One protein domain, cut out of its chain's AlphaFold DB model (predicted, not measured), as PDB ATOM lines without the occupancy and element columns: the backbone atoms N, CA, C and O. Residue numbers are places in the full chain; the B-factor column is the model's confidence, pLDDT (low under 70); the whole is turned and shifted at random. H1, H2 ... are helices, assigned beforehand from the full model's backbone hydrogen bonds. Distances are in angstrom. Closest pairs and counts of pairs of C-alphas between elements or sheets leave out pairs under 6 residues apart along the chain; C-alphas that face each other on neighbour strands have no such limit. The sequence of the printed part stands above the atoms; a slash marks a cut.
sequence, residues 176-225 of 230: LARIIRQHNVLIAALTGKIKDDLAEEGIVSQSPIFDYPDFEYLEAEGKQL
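What this domain is: This is residues 176 to 225 of the 230 residues of an uncharacterized protein of Calothrix sp. PCC 6303 (UniProt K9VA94). One long helix, H1, makes the length of the domain, and a shorter helix, H3, crosses its middle like the bar of a cross. After H1 the printed part folds back through residues 201 to 207 to the small helix H2, which packs on H1 near its middle. There are 50 residues with three named helices in the order H1, H2, H3 and no named strand: all helix, compact, with a radius of gyration of the C-alphas of 11.2 A and spans of 37 by 21 by 15 A.

How they stand to each other: H1, residues 176 to 200, touches H2, residues 208 to 211, with residues 184 to 188 alone; the closest C-alphas are those of Ala 188 and Ile 209, 6.4 A apart. H1 touches H3, residues 215 to 224, with residues 184 to 192 alone, about perpendicular at 87 degrees; the closest C-alphas, of Ala 189 and Glu 219, are 4.4 A apart. H2 and H3 are close but not clearly touching. In H1 and H3 every O i to N i+4 pair is within hydrogen-bond range; H2 is too short for such a pair.

Where its parts are: H1 begins at C-alpha 176 (19.583, -15.237, 17.697) and is 36.3 A long. H2 is 5.6 A long. H3 is 14.5 A long and ends at C-alpha 224 (25.965, -36.414, 19.835).

The domain as a whole: The C-alphas farthest apart, of Leu 176 and Gly 202, are 37.7 A apart. The printed part has no cut and no long link. Mean pLDDT of the printed part is 75.4; residues 202 to 207 are among those under 70.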
ATOM      1  N   LEU A 176      18.255 -15.590  18.197       94.12
ATOM      2  CA  LEU A 176      19.583 -15.237  17.697       94.12
ATOM      3  C   LEU A 176      20.694 -15.927  18.509       94.12
ATOM      4  O   LEU A 176      21.603 -16.533  17.936       94.12
ATOM      5  N   ALA A 177      20.595 -15.899  19.842       92.69
ATOM      6  CA  ALA A 177      21.534 -16.572  20.741       92.69
ATOM      7  C   ALA A 177      21.514 -18.107  20.587       92.69
ATOM      8  O   ALA A 177      22.556 -18.766  20.662       92.69
ATOM      9  N   ARG A 178      20.339 -18.691  20.339       92.31
ATOM     10  CA  ARG A 178      20.190 -20.127  20.080       92.31
ATOM     11  C   ARG A 178      20.840 -20.527  18.754       92.31
ATOM     12  O   ARG A 178      21.558 -21.528  18.710       92.31
ATOM     13  N   ILE A 179      20.610 -19.753  17.692       91.12
ATOM     14  CA  ILE A 179      21.119 -20.029  16.342       91.12
ATOM     15  C   ILE A 179      22.644 -20.002  16.313       91.12
ATOM     16  O   ILE A 179      23.246 -20.941  15.794       91.12
ATOM     17  N   ILE A 180      23.285 -18.994  16.917       90.75
ATOM     18  CA  ILE A 180      24.754 -18.925  16.931       90.75
ATOM     19  C   ILE A 180      25.378 -20.129  17.638       90.75
ATOM     20  O   ILE A 180      26.335 -20.711  17.130       90.75
ATOM     21  N   ARG A 181      24.800 -20.570  18.765       87.19
ATOM     22  CA  ARG A 181      25.280 -21.761  19.475       87.19
ATOM     23  C   ARG A 181      25.167 -23.004  18.598       87.19
ATOM     24  O   ARG A 181      26.143 -23.732  18.451       87.19
ATOM     25  N   GLN A 182      24.000 -23.229  17.993       86.88
ATOM     26  CA  GLN A 182      23.787 -24.381  17.113       86.88
ATOM     27  C   GLN A 182      24.733 -24.375  15.915       86.88
ATOM     28  O   GLN A 182      25.266 -25.419  15.545       86.88
ATOM     29  N   HIS A 183      24.973 -23.203  15.331       83.19
ATOM     30  CA  HIS A 183      25.869 -23.067  14.195       83.19
ATOM     31  C   HIS A 183      27.327 -23.340  14.584       83.19
ATOM     32  O   HIS A 183      28.026 -24.042  13.857       83.19
ATOM     33  N   ASN A 184      27.782 -22.863  15.748       81.38
ATOM     34  CA  ASN A 184      29.122 -23.167  16.257       81.38
ATOM     35  C   ASN A 184      29.312 -24.666  16.518       81.38
ATOM     36  O   ASN A 184      30.328 -25.219  16.110       81.38
ATOM     37  N   VAL A 185      28.318 -25.333  17.114       80.19
ATOM     38  CA  VAL A 185      28.322 -26.792  17.326       80.19
ATOM     39  C   VAL A 185      28.402 -27.546  15.992       80.19
ATOM     40  O   VAL A 185      29.233 -28.438  15.826       80.19
ATOM     41  N   LEU A 186      27.581 -27.159  15.010       79.75
ATOM     42  CA  LEU A 186      27.569 -27.782  13.684       79.75
ATOM     43  C   LEU A 186      28.912 -27.612  12.959       79.75
ATOM     44  O   LEU A 186      29.458 -28.576  12.424       79.75
ATOM     45  N   ILE A 187      29.445 -26.387  12.934       78.00
ATOM     46  CA  ILE A 187      30.717 -26.081  12.276       78.00
ATOM     47  C   ILE A 187      31.873 -26.792  12.984       78.00
ATOM     48  O   ILE A 187      32.732 -27.339  12.293       78.00
ATOM     49  N   ALA A 188      31.888 -26.854  14.318       73.38
ATOM     50  CA  ALA A 188      32.903 -27.590  15.066       73.38
ATOM     51  C   ALA A 188      32.901 -29.083  14.703       73.38
ATOM     52  O   ALA A 188      33.939 -29.610  14.320       73.38
ATOM     53  N   ALA A 189      31.736 -29.739  14.700       74.50
ATOM     54  CA  ALA A 189      31.635 -31.154  14.336       74.50
ATOM     55  C   ALA A 189      32.029 -31.443  12.877       74.50
ATOM     56  O   ALA A 189      32.747 -32.408  12.609       74.50
ATOM     57  N   LEU A 190      31.593 -30.605  11.928       73.81
ATOM     58  CA  LEU A 190      31.944 -30.769  10.513       73.81
ATOM     59  C   LEU A 190      33.446 -30.572  10.283       73.81
ATOM     60  O   LEU A 190      34.084 -31.368   9.596       73.81
ATOM     61  N   THR A 191      34.009 -29.499  10.838       73.44
ATOM     62  CA  THR A 191      35.426 -29.171  10.648       73.44
ATOM     63  C   THR A 191      36.342 -30.132  11.397       73.44
ATOM     64  O   THR A 191      37.400 -30.452  10.869       73.44
ATOM     65  N   GLY A 192      35.925 -30.644  12.557       68.00
ATOM     66  CA  GLY A 192      36.617 -31.705  13.286       68.00
ATOM     67  C   GLY A 192      36.722 -32.995  12.476       68.00
ATOM     68  O   GLY A 192      37.821 -33.476  12.231       68.00
ATOM     69  N   LYS A 193      35.607 -33.466  11.899       73.50
ATOM     70  CA  LYS A 193      35.616 -34.638  11.008       73.50
ATOM     71  C   LYS A 193      36.528 -34.452   9.788       73.50
ATOM     72  O   LYS A 193      37.316 -35.330   9.471       73.50
ATOM     73  N   ILE A 194      36.456 -33.290   9.130       72.06
ATOM     74  CA  ILE A 194      37.332 -32.968   7.990       72.06
ATOM     75  C   ILE A 194      38.804 -32.908   8.424       72.06
ATOM     76  O   ILE A 194      39.682 -33.320   7.673       72.06
ATOM     77  N   LYS A 195      39.090 -32.371   9.615       71.00
ATOM     78  CA  LYS A 195      40.443 -32.310  10.174       71.00
ATOM     79  C   LYS A 195      40.990 -33.711  10.436       71.00
ATOM     80  O   LYS A 195      42.143 -33.943  10.088       71.00
ATOM     81  N   ASP A 196      40.188 -34.608  11.000       74.38
ATOM     82  CA  ASP A 196      40.573 -35.997  11.259       74.38
ATOM     83  C   ASP A 196      40.865 -36.739   9.943       74.38
ATOM     84  O   ASP A 196      41.967 -37.263   9.775       74.38
ATOM     85  N   ASP A 197      39.948 -36.672   8.969       74.12
ATOM     86  CA  ASP A 197      40.104 -37.301   7.647       74.12
ATOM     87  C   ASP A 197      41.362 -36.778   6.912       74.12
ATOM     88  O   ASP A 197      42.142 -37.543   6.348       74.12
ATOM     89  N   LEU A 198      41.607 -35.461   6.944       69.56
ATOM     90  CA  LEU A 198      42.791 -34.853   6.320       69.56
ATOM     91  C   LEU A 198      44.085 -35.161   7.082       69.56
ATOM     92  O   LEU A 198      45.136 -35.307   6.455       69.56
ATOM     93  N   ALA A 199      44.037 -35.283   8.411       71.44
ATOM     94  CA  ALA A 199      45.193 -35.660   9.218       71.44
ATOM     95  C   ALA A 199      45.633 -37.105   8.937       71.44
ATOM     96  O   ALA A 199      46.837 -37.367   8.898       71.44
ATOM     97  N   GLU A 200      44.691 -38.018   8.671       74.44
ATOM     98  CA  GLU A 200      44.989 -39.376   8.193       74.44
ATOM     99  C   GLU A 200      45.724 -39.369   6.839       74.44
ATOM    100  O   GLU A 200      46.584 -40.217   6.592       74.44
ATOM    101  N   GLU A 201      45.468 -38.363   5.998       72.94
ATOM    102  CA  GLU A 201      46.163 -38.131   4.724       72.94
ATOM    103  C   GLU A 201      47.423 -37.243   4.848       72.94
ATOM    104  O   GLU A 201      48.100 -36.967   3.854       72.94
ATOM    105  N   GLY A 202      47.781 -36.803   6.061       65.56
ATOM    106  CA  GLY A 202      48.945 -35.947   6.325       65.56
ATOM    107  C   GLY A 202      48.771 -34.475   5.923       65.56
ATOM    108  O   GLY A 202      49.761 -33.746   5.817       65.56
ATOM    109  N   ILE A 203      47.535 -34.024   5.697       68.75
ATOM    110  CA  ILE A 203      47.178 -32.658   5.302       68.75
ATOM    111  C   ILE A 203      46.683 -31.878   6.527       68.75
ATOM    112  O   ILE A 203      45.792 -32.310   7.252       68.75
ATOM    113  N   VAL A 204      47.234 -30.681   6.752       68.12
ATOM    114  CA  VAL A 204      46.811 -29.799   7.852       68.12
ATOM    115  C   VAL A 204      45.682 -28.880   7.383       68.12
ATOM    116  O   VAL A 204      45.879 -28.050   6.497       68.12
ATOM    117  N   SER A 205      44.508 -29.009   8.002       65.56
ATOM    118  CA  SER A 205      43.351 -28.133   7.774       65.56
ATOM    119  C   SER A 205      43.399 -26.892   8.670       65.56
ATOM    120  O   SER A 205      43.735 -26.996   9.851       65.56
ATOM    121  N   GLN A 206      43.032 -25.724   8.133       66.06
ATOM    122  CA  GLN A 206      42.910 -24.470   8.887       66.06
ATOM    123  C   GLN A 206      41.458 -23.980   8.871       66.06
ATOM    124  O   GLN A 206      40.859 -23.813   7.809       66.06
ATOM    125  N   SER A 207      40.896 -23.739  10.055       67.75
ATOM    126  CA  SER A 207      39.558 -23.176  10.248       67.75
ATOM    127  C   SER A 207      39.554 -22.321  11.517       67.75
ATOM    128  O   SER A 207      40.001 -22.825  12.545       67.75
ATOM    129  N   PRO A 208      39.006 -21.090  11.505       74.12
ATOM    130  CA  PRO A 208      39.007 -20.219  12.687       74.12
ATOM    131  C   PRO A 208      38.283 -20.801  13.913       74.12
ATOM    132  O   PRO A 208      38.525 -20.375  15.035       74.12
ATOM    133  N   ILE A 209      37.388 -21.779  13.719       74.69
ATOM    134  CA  ILE A 209      36.715 -22.470  14.832       74.69
ATOM    135  C   ILE A 209      37.672 -23.385  15.615       74.69
ATOM    136  O   ILE A 209      37.396 -23.691  16.766       74.69
ATOM    137  N   PHE A 210      38.789 -23.820  15.019       77.12
ATOM    138  CA  PHE A 210      39.786 -24.650  15.707       77.12
ATOM    139  C   PHE A 210      40.522 -23.885  16.805       77.12
ATOM    140  O   PHE A 210      41.045 -24.507  17.724       77.12
ATOM    141  N   ASP A 211      40.531 -22.556  16.716       78.50
ATOM    142  CA  ASP A 211      41.170 -21.677  17.692       78.50
ATOM    143  C   ASP A 211      40.228 -21.330  18.861       78.50
ATOM    144  O   ASP A 211      40.609 -20.591  19.764       78.50
ATOM    145  N   TYR A 212      38.990 -21.846  18.875       76.12
ATOM    146  CA  TYR A 212      38.080 -21.644  20.003       76.12
ATOM    147  C   TYR A 212      38.580 -22.418  21.233       76.12
ATOM    148  O   TYR A 212      38.784 -23.633  21.139       76.12
ATOM    149  N   PRO A 213      38.695 -21.782  22.416       68.00
ATOM    150  CA  PRO A 213      39.099 -22.478  23.640       68.00
ATOM    151  C   PRO A 213      38.171 -23.639  24.027       68.00
ATOM    152  O   PRO A 213      38.587 -24.578  24.701       68.00
ATOM    153  N   ASP A 214      36.906 -23.573  23.610       77.75
ATOM    154  CA  ASP A 214      35.864 -24.567  23.855       77.75
ATOM    155  C   ASP A 214      35.577 -25.473  22.643       77.75
ATOM    156  O   ASP A 214      34.588 -26.207  22.652       77.75
ATOM    157  N   PHE A 215      36.449 -25.478  21.624       76.62
ATOM    158  CA  PHE A 215      36.284 -26.271  20.400       76.62
ATOM    159  C   PHE A 215      35.951 -27.747  20.673       76.62
ATOM    160  O   PHE A 215      34.969 -28.259  20.140       76.62
ATOM    161  N   GLU A 216      36.713 -28.415  21.544       71.81
ATOM    162  CA  GLU A 216      36.518 -29.837  21.876       71.81
ATOM    163  C   GLU A 216      35.121 -30.115  22.466       71.81
ATOM    164  O   GLU A 216      34.522 -31.161  22.215       71.81
ATOM    165  N   TYR A 217      34.551 -29.160  23.213       70.56
ATOM    166  CA  TYR A 217      33.187 -29.275  23.738       70.56
ATOM    167  C   TYR A 217      32.138 -29.101  22.638       70.56
ATOM    168  O   TYR A 217      31.180 -29.872  22.587       70.56
ATOM    169  N   LEU A 218      32.325 -28.118  21.752       71.44
ATOM    170  CA  LEU A 218      31.439 -27.877  20.611       71.44
ATOM    171  C   LEU A 218      31.434 -29.070  19.649       71.44
ATOM    172  O   LEU A 218      30.374 -29.485  19.177       71.44
ATOM    173  N   GLU A 219      32.604 -29.653  19.391       75.44
ATOM    174  CA  GLU A 219      32.749 -30.829  18.541       75.44
ATOM    175  C   GLU A 219      32.075 -32.062  19.167       75.44
ATOM    176  O   GLU A 219      31.311 -32.766  18.498       75.44
ATOM    177  N   ALA A 220      32.289 -32.299  20.466       70.38
ATOM    178  CA  ALA A 220      31.666 -33.401  21.193       70.38
ATOM    179  C   ALA A 220      30.137 -33.267  21.292       70.38
ATOM    180  O   ALA A 220      29.435 -34.275  21.168       70.38
ATOM    181  N   GLU A 221      29.611 -32.052  21.493       76.56
ATOM    182  CA  GLU A 221      28.166 -31.770  21.463       76.56
ATOM    183  C   GLU A 221      27.597 -32.088  20.072       76.56
ATOM    184  O   GLU A 221      26.571 -32.760  19.955       76.56
ATOM    185  N   GLY A 222      28.296 -31.695  19.004       63.97
ATOM    186  CA  GLY A 222      27.839 -31.923  17.634       63.97
ATOM    187  C   GLY A 222      27.881 -33.391  17.201       63.97
ATOM    188  O   GLY A 222      26.967 -33.838  16.513       63.97
ATOM    189  N   LYS A 223      28.860 -34.176  17.674       72.19
ATOM    190  CA  LYS A 223      28.932 -35.641  17.466       72.19
ATOM    191  C   LYS A 223      27.777 -36.408  18.137       72.19
ATOM    192  O   LYS A 223      27.512 -37.549  17.766       72.19
ATOM    193  N   GLN A 224      27.101 -35.810  19.123       74.81
ATOM    194  CA  GLN A 224      25.965 -36.414  19.835       74.81
ATOM    195  C   GLN A 224      24.599 -36.052  19.232       74.81
ATOM    196  O   GLN A 224      23.592 -36.667  19.595       74.81
ATOM    197  N   LEU A 225      24.537 -35.072  18.324       61.84
ATOM    198  CA  LEU A 225      23.302 -34.733  17.622       61.84
ATOM    199  C   LEU A 225      22.972 -35.834  16.596       61.84
ATOM    200  O   LEU A 225      23.869 -36.303  15.899       61.84
TER     201      LEU A 225